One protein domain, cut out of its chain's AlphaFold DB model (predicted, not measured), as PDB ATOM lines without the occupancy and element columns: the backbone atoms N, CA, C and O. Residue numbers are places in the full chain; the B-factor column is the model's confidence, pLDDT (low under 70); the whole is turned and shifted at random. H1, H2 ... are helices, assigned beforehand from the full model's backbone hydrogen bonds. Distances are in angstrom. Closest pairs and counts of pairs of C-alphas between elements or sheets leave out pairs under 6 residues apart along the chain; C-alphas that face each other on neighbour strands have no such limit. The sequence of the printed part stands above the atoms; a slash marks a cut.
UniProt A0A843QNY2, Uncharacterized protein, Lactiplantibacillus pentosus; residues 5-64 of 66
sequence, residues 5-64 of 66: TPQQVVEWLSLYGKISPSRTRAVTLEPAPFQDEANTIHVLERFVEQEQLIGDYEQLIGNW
ATOM      1  N   THR A   5     198.860 187.928 209.930       93.44
ATOM      2  CA  THR A   5     199.855 186.920 210.287       93.44
ATOM      3  C   THR A   5     200.199 186.054 209.073       93.44
ATOM      4  O   THR A   5     199.350 185.881 208.191       93.44
ATOM      5  N   PRO A   6     201.379 185.406 209.060       94.56
ATOM      6  CA  PRO A   6     201.738 184.468 208.000       94.56
ATOM      7  C   PRO A   6     200.708 183.351 207.793       94.56
ATOM      8  O   PRO A   6     200.438 182.961 206.660       94.56
ATOM      9  N   GLN A   7     200.070 182.876 208.868       95.06
ATOM     10  CA  GLN A   7     199.018 181.864 208.774       95.06
ATOM     11  C   GLN A   7     197.789 182.371 208.003       95.06
ATOM     12  O   GLN A   7     197.295 181.665 207.126       95.06
ATOM     13  N   GLN A   8     197.325 183.597 208.269       95.88
ATOM     14  CA  GLN A   8     196.200 184.183 207.526       95.88
ATOM     15  C   GLN A   8     196.528 184.326 206.038       95.88
ATOM     16  O   GLN A   8     195.688 184.037 205.191       95.88
ATOM     17  N   VAL A   9     197.770 184.697 205.704       95.94
ATOM     18  CA  VAL A   9     198.218 184.780 204.307       95.94
ATOM     19  C   VAL A   9     198.159 183.410 203.622       95.94
ATOM     20  O   VAL A   9     197.656 183.316 202.504       95.94
ATOM     21  N   VAL A  10     198.597 182.336 204.289       96.62
ATOM     22  CA  VAL A  10     198.467 180.958 203.772       96.62
ATOM     23  C   VAL A  10     197.000 180.592 203.517       96.62
ATOM     24  O   VAL A  10     196.671 180.040 202.461       96.62
ATOM     25  N   GLU A  11     196.109 180.900 204.460       96.81
ATOM     26  CA  GLU A  11     194.674 180.615 204.348       96.81
ATOM     27  C   GLU A  11     194.042 181.375 203.173       96.81
ATOM     28  O   GLU A  11     193.400 180.765 202.313       96.81
ATOM     29  N   TRP A  12     194.297 182.679 203.053       97.44
ATOM     30  CA  TRP A  12     193.797 183.496 201.945       97.44
ATOM     31  C   TRP A  12     194.317 183.028 200.586       97.44
ATOM     32  O   TRP A  12     193.551 182.945 199.625       97.44
ATOM     33  N   LEU A  13     195.595 182.662 200.489       97.44
ATOM     34  CA  LEU A  13     196.170 182.106 199.262       97.44
ATOM     35  C   LEU A  13     195.539 180.763 198.881       97.44
ATOM     36  O   LEU A  13     195.380 180.478 197.693       97.44
ATOM     37  N   SER A  14     195.153 179.957 199.867       95.81
ATOM     38  CA  SER A  14     194.511 178.660 199.646       95.81
ATOM     39  C   SER A  14     193.055 178.802 199.193       95.81
ATOM     40  O   SER A  14     192.618 178.080 198.299       95.81
ATOM     41  N   LEU A  15     192.312 179.742 199.786       95.88
ATOM     42  CA  LEU A  15     190.884 179.946 199.517       95.88
ATOM     43  C   LEU A  15     190.625 180.811 198.278       95.88
ATOM     44  O   LEU A  15     189.716 180.530 197.498       95.88
ATOM     45  N   TYR A  16     191.422 181.863 198.094       97.12
ATOM     46  CA  TYR A  16     191.147 182.938 197.137       97.12
ATOM     47  C   TYR A  16     192.259 183.142 196.104       97.12
ATOM     48  O   TYR A  16     192.104 183.951 195.182       97.12
ATOM     49  N   GLY A  17     193.384 182.439 196.262       96.44
ATOM     50  CA  GLY A  17     194.603 182.679 195.504       96.44
ATOM     51  C   GLY A  17     194.477 182.358 194.019       96.44
ATOM     52  O   GLY A  17     194.116 181.248 193.621       96.44
ATOM     53  N   LYS A  18     194.871 183.319 193.187       96.81
ATOM     54  CA  LYS A  18     194.974 183.197 191.730       96.81
ATOM     55  C   LYS A  18     196.419 182.906 191.345       96.81
ATOM     56  O   LYS A  18     197.332 183.529 191.881       96.81
ATOM     57  N   ILE A  19     196.630 181.981 190.410       95.56
ATOM     58  CA  ILE A  19     197.973 181.655 189.913       95.56
ATOM     59  C   ILE A  19     198.482 182.821 189.061       95.56
ATOM     60  O   ILE A  19     197.806 183.224 188.114       95.56
ATOM     61  N   SER A  20     199.657 183.368 189.386       94.38
ATOM     62  CA  SER A  20     200.275 184.431 188.579       94.38
ATOM     63  C   SER A  20     201.782 184.559 188.825       94.38
ATOM     64  O   SER A  20     202.197 185.397 189.632       94.38
ATOM     65  N   PRO A  21     202.625 183.857 188.046       90.00
ATOM     66  CA  PRO A  21     204.085 183.884 188.201       90.00
ATOM     67  C   PRO A  21     204.716 185.285 188.130       90.00
ATOM     68  O   PRO A  21     205.758 185.553 188.727       90.00
ATOM     69  N   SER A  22     204.092 186.222 187.409       93.69
ATOM     70  CA  SER A  22     204.554 187.616 187.323       93.69
ATOM     71  C   SER A  22     204.378 188.401 188.628       93.69
ATOM     72  O   SER A  22     205.118 189.358 188.851       93.69
ATOM     73  N   ARG A  23     203.428 187.997 189.483       93.50
ATOM     74  CA  ARG A  23     203.079 188.646 190.758       93.50
ATOM     75  C   ARG A  23     203.604 187.891 191.980       93.50
ATOM     76  O   ARG A  23     203.487 188.399 193.086       93.50
ATOM     77  N   THR A  24     204.206 186.720 191.779       97.00
ATOM     78  CA  THR A  24     204.716 185.845 192.846       97.00
ATOM     79  C   THR A  24     206.221 185.621 192.747       97.00
ATOM     80  O   THR A  24     206.738 184.551 193.064       97.00
ATOM     81  N   ARG A  25     206.954 186.623 192.260       96.62
ATOM     82  CA  ARG A  25     208.418 186.562 192.214       96.62
ATOM     83  C   ARG A  25     208.985 186.597 193.629       96.62
ATOM     84  O   ARG A  25     208.469 187.315 194.479       96.62
ATOM     85  N   ALA A  26     210.070 185.859 193.845       96.56
ATOM     86  CA  ALA A  26     210.808 185.914 195.096       96.56
ATOM     87  C   ALA A  26     211.311 187.341 195.352       96.56
ATOM     88  O   ALA A  26     211.893 187.977 194.467       96.56
ATOM     89  N   VAL A  27     211.085 187.824 196.568       96.44
ATOM     90  CA  VAL A  27     211.533 189.134 197.041       96.44
ATOM     91  C   VAL A  27     212.100 189.000 198.446       96.44
ATOM     92  O   VAL A  27     211.712 188.105 199.199       96.44
ATOM     93  N   THR A  28     213.020 189.897 198.787       96.69
ATOM     94  CA  THR A  28     213.554 190.013 200.146       96.69
ATOM     95  C   THR A  28     212.820 191.130 200.877       96.69
ATOM     96  O   THR A  28     212.807 192.262 200.393       96.69
ATOM     97  N   LEU A  29     212.213 190.814 202.020       94.62
ATOM     98  CA  LEU A  29     211.476 191.746 202.866       94.62
ATOM     99  C   LEU A  29     211.962 191.652 204.311       94.62
ATOM    100  O   LEU A  29     212.276 190.578 204.809       94.62
ATOM    101  N   GLU A  30     211.955 192.792 204.991       91.88
ATOM    102  CA  GLU A  30     212.205 192.895 206.425       91.88
ATOM    103  C   GLU A  30     211.031 193.627 207.085       91.88
ATOM    104  O   GLU A  30     210.491 194.565 206.484       91.88
ATOM    105  N   PRO A  31     210.646 193.273 208.325       90.25
ATOM    106  CA  PRO A  31     211.173 192.193 209.173       90.25
ATOM    107  C   PRO A  31     210.756 190.769 208.752       90.25
ATOM    108  O   PRO A  31     209.831 190.590 207.961       90.25
ATOM    109  N   ALA A  32     211.384 189.759 209.372       90.19
ATOM    110  CA  ALA A  32     211.202 188.323 209.107       90.19
ATOM    111  C   ALA A  32     209.751 187.824 208.872       90.19
ATOM    112  O   ALA A  32     209.564 187.057 207.931       90.19
ATOM    113  N   PRO A  33     208.703 188.268 209.604       91.44
ATOM    114  CA  PRO A  33     207.332 187.827 209.316       91.44
ATOM    115  C   PRO A  33     206.862 188.151 207.889       91.44
ATOM    116  O   PRO A  33     206.150 187.362 207.276       91.44
ATOM    117  N   PHE A  34     207.298 189.281 207.322       94.00
ATOM    118  CA  PHE A  34     206.974 189.638 205.938       94.00
ATOM    119  C   PHE A  34     207.750 188.790 204.932       94.00
ATOM    120  O   PHE A  34     207.251 188.523 203.840       94.00
ATOM    121  N   GLN A  35     208.952 188.333 205.298       96.00
ATOM    122  CA  GLN A  35     209.695 187.380 204.482       96.00
ATOM    123  C   GLN A  35     208.967 186.034 204.410       96.00
ATOM    124  O   GLN A  35     208.885 185.451 203.329       96.00
ATOM    125  N   ASP A  36     208.404 185.560 205.521       95.56
ATOM    126  CA  ASP A  36     207.637 184.309 205.562       95.56
ATOM    127  C   ASP A  36     206.370 184.392 204.694       95.56
ATOM    128  O   ASP A  36     206.060 183.474 203.924       95.56
ATOM    129  N   GLU A  37     205.671 185.528 204.744       96.00
ATOM    130  CA  GLU A  37     204.520 185.817 203.880       96.00
ATOM    131  C   GLU A  37     204.916 185.854 202.394       96.00
ATOM    132  O   GLU A  37     204.296 185.180 201.567       96.00
ATOM    133  N   ALA A  38     205.989 186.572 202.043       96.44
ATOM    134  CA  ALA A  38     206.487 186.639 200.668       96.44
ATOM    135  C   ALA A  38     206.955 185.275 200.140       96.44
ATOM    136  O   ALA A  38     206.686 184.931 198.987       96.44
ATOM    137  N   ASN A  39     207.610 184.472 200.982       96.94
ATOM    138  CA  ASN A  39     208.009 183.111 200.639       96.94
ATOM    139  C   ASN A  39     206.787 182.238 200.355       96.94
ATOM    140  O   ASN A  39     206.795 181.480 199.390       96.94
ATOM    141  N   THR A  40     205.720 182.376 201.141       96.19
ATOM    142  CA  THR A  40     204.467 181.643 200.924       96.19
ATOM    143  C   THR A  40     203.839 182.000 199.574       96.19
ATOM    144  O   THR A  40     203.485 181.105 198.807       96.19
ATOM    145  N   ILE A  41     203.758 183.294 199.248       97.00
ATOM    146  CA  ILE A  41     203.271 183.783 197.945       97.00
ATOM    147  C   ILE A  41     204.103 183.189 196.802       97.00
ATOM    148  O   ILE A  41     203.552 182.714 195.808       97.00
ATOM    149  N   HIS A  42     205.430 183.189 196.949       97.31
ATOM    150  CA  HIS A  42     206.342 182.661 195.941       97.31
ATOM    151  C   HIS A  42     206.199 181.145 195.756       97.31
ATOM    152  O   HIS A  42     206.013 180.687 194.633       97.31
ATOM    153  N   VAL A  43     206.238 180.374 196.847       95.75
ATOM    154  CA  VAL A  43     206.178 178.903 196.830       95.75
ATOM    155  C   VAL A  43     204.843 178.394 196.293       95.75
ATOM    156  O   VAL A  43     204.816 177.409 195.560       95.75
ATOM    157  N   LEU A  44     203.734 179.050 196.643       95.56
ATOM    158  CA  LEU A  44     202.409 178.659 196.159       95.56
ATOM    159  C   LEU A  44     202.106 179.178 194.747       95.56
ATOM    160  O   LEU A  44     201.099 178.769 194.169       95.56
ATOM    161  N   GLU A  45     202.924 180.095 194.216       96.88
ATOM    162  CA  GLU A  45     202.701 180.830 192.959       96.88
ATOM    163  C   GLU A  45     201.309 181.476 192.853       96.88
ATOM    164  O   GLU A  45     200.774 181.722 191.763       96.88
ATOM    165  N   ARG A  46     200.715 181.766 194.012       97.31
ATOM    166  CA  ARG A  46     199.389 182.359 194.155       97.31
ATOM    167  C   ARG A  46     199.479 183.743 194.759       97.31
ATOM    168  O   ARG A  46     200.349 184.029 195.571       97.31
ATOM    169  N   PHE A  47     198.529 184.586 194.391       96.44
ATOM    170  CA  PHE A  47     198.334 185.890 195.007       96.44
ATOM    171  C   PHE A  47     196.833 186.161 195.174       96.44
ATOM    172  O   PHE A  47     196.007 185.560 194.481       96.44
ATOM    173  N   VAL A  48     196.480 187.070 196.077       96.38
ATOM    174  CA  VAL A  48     195.096 187.507 196.306       96.38
ATOM    175  C   VAL A  48     194.997 188.997 195.983       96.38
ATOM    176  O   VAL A  48     195.910 189.756 196.306       96.38
ATOM    177  N   GLU A  49     193.926 189.417 195.308       95.25
ATOM    178  CA  GLU A  49     193.653 190.846 195.114       95.25
ATOM    179  C   GLU A  49     193.102 191.461 196.399       95.25
ATOM    180  O   GLU A  49     192.352 190.815 197.132       95.25
ATOM    181  N   GLN A  50     193.407 192.733 196.642       91.12
ATOM    182  CA  GLN A  50     192.938 193.442 197.830       91.12
ATOM    183  C   GLN A  50     191.404 193.432 197.939       91.12
ATOM    184  O   GLN A  50     190.868 193.245 199.028       91.12
ATOM    185  N   GLU A  51     190.691 193.563 196.819       95.38
ATOM    186  CA  GLU A  51     189.227 193.559 196.758       95.38
ATOM    187  C   GLU A  51     188.611 192.256 197.278       95.38
ATOM    188  O   GLU A  51     187.481 192.257 197.759       95.38
ATOM    189  N   GLN A  52     189.352 191.146 197.209       96.56
ATOM    190  CA  GLN A  52     188.900 189.854 197.726       96.56
ATOM    191  C   GLN A  52     188.966 189.788 199.257       96.56
ATOM    192  O   GLN A  52     188.294 188.943 199.836       96.56
ATOM    193  N   LEU A  53     189.753 190.661 199.895       96.19
ATOM    194  CA  LEU A  53     190.030 190.643 201.335       96.19
ATOM    195  C   LEU A  53     189.417 191.828 202.089       96.19
ATOM    196  O   LEU A  53     189.655 191.965 203.285       96.19
ATOM    197  N   ILE A  54     188.636 192.695 201.429       95.69
ATOM    198  CA  ILE A  54     188.067 193.898 202.064       95.69
ATOM    199  C   ILE A  54     187.327 193.542 203.360       95.69
ATOM    200  O   ILE A  54     187.617 194.132 204.396       95.69
ATOM    201  N   GLY A  55     186.437 192.545 203.324       95.19
ATOM    202  CA  GLY A  55     185.656 192.148 204.499       95.19
ATOM    203  C   GLY A  55     186.512 191.594 205.644       95.19
ATOM    204  O   GLY A  55     186.267 191.922 206.804       95.19
ATOM    205  N   ASP A  56     187.543 190.805 205.329       95.06
ATOM    206  CA  ASP A  56     188.487 190.294 206.329       95.06
ATOM    207  C   ASP A  56     189.277 191.444 206.974       95.06
ATOM    208  O   ASP A  56     189.389 191.526 208.200       95.06
ATOM    209  N   TYR A  57     189.786 192.382 206.166       95.00
ATOM    210  CA  TYR A  57     190.531 193.531 206.682       95.00
ATOM    211  C   TYR A  57     189.659 194.504 207.469       95.00
ATOM    212  O   TYR A  57     190.147 195.045 208.452       95.00
ATOM    213  N   GLU A  58     188.394 194.721 207.111       95.88
ATOM    214  CA  GLU A  58     187.486 195.560 207.907       95.88
ATOM    215  C   GLU A  58     187.372 195.046 209.351       95.88
ATOM    216  O   GLU A  58     187.458 195.827 210.303       95.88
ATOM    217  N   GLN A  59     187.269 193.725 209.529       94.50
ATOM    218  CA  GLN A  59     187.248 193.098 210.852       94.50
ATOM    219  C   GLN A  59     188.604 193.197 211.561       94.50
ATOM    220  O   GLN A  59     188.661 193.549 212.742       94.50
ATOM    221  N   LEU A  60     189.704 192.922 210.852       94.69
ATOM    222  CA  LEU A  60     191.053 192.994 211.423       94.69
ATOM    223  C   LEU A  60     191.426 194.415 211.852       94.69
ATOM    224  O   LEU A  60     191.983 194.594 212.932       94.69
ATOM    225  N   ILE A  61     191.078 195.422 211.048       94.75
ATOM    226  CA  ILE A  61     191.261 196.839 211.376       94.75
ATOM    227  C   ILE A  61     190.456 197.189 212.626       94.75
ATOM    228  O   ILE A  61     190.997 197.825 213.528       94.75
ATOM    229  N   GLY A  62     189.200 196.743 212.711       94.81
ATOM    230  CA  GLY A  62     188.365 196.949 213.894       94.81
ATOM    231  C   GLY A  62     189.019 196.419 215.171       94.81
ATOM    232  O   GLY A  62     189.109 197.147 216.153       94.81
ATOM    233  N   ASN A  63     189.540 195.191 215.132       91.06
ATOM    234  CA  ASN A  63     190.230 194.577 216.271       91.06
ATOM    235  C   ASN A  63     191.576 195.246 216.590       91.06
ATOM    236  O   ASN A  63     191.986 195.280 217.744       91.06
ATOM    237  N   TRP A  64     192.280 195.756 215.577       93.38
ATOM    238  CA  TRP A  64     193.591 196.392 215.731       93.38
ATOM    239  C   TRP A  64     193.521 197.798 216.343       93.38
ATOM    240  O   TRP A  64     194.486 198.243 216.961       93.38
TER     241      TRP A  64
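AT A GLANCE: This is residues 5 to 64 of the 66 residues of an uncharacterized protein of Lactiplantibacillus pentosus (UniProt A0A843QNY2). Two helices, H1 and H2, lie side by side and run the same way, joined by a long loop that folds back; H3 is set off from both, and its residues 57 to 64 stick out. The printed part has 60 residues, with three named helices in the order H1, H2, H3 and no named strand: all helix. It is compact, with a radius of gyration of the C-alphas of 11.7 A and spans of 31 by 25 by 15 A.

IN THESE COORDINATES: Find C-alpha 6 at (201.738, 184.468, 208.000); H1 runs from there to residue 16, 15.2 A. H2 takes residues 32 to 44, 18.4 A. H3, residues 54 to 64, runs 15.0 A to C-alpha 64 at (193.591, 196.392, 215.731).

HOW THE PARTS SIT: H1 and H2 touch at a shallow tilt of 27 degrees; their closest C-alphas, of Pro 6 and Glu 37, are 5.2 A apart. H3 is apart from both. Every O i to N i+4 pair is within hydrogen-bond range in H1, H2 and H3. Residues 18 to 19 pair antiparallel with 46 to 47.

THE WHOLE: The C-alphas farthest apart, of Pro 21 and Asn 63, are 33.1 A apart. The H1 to H2 link is long, 15 residues. The printed part has no cut, and no printed residue is under pLDDT 70.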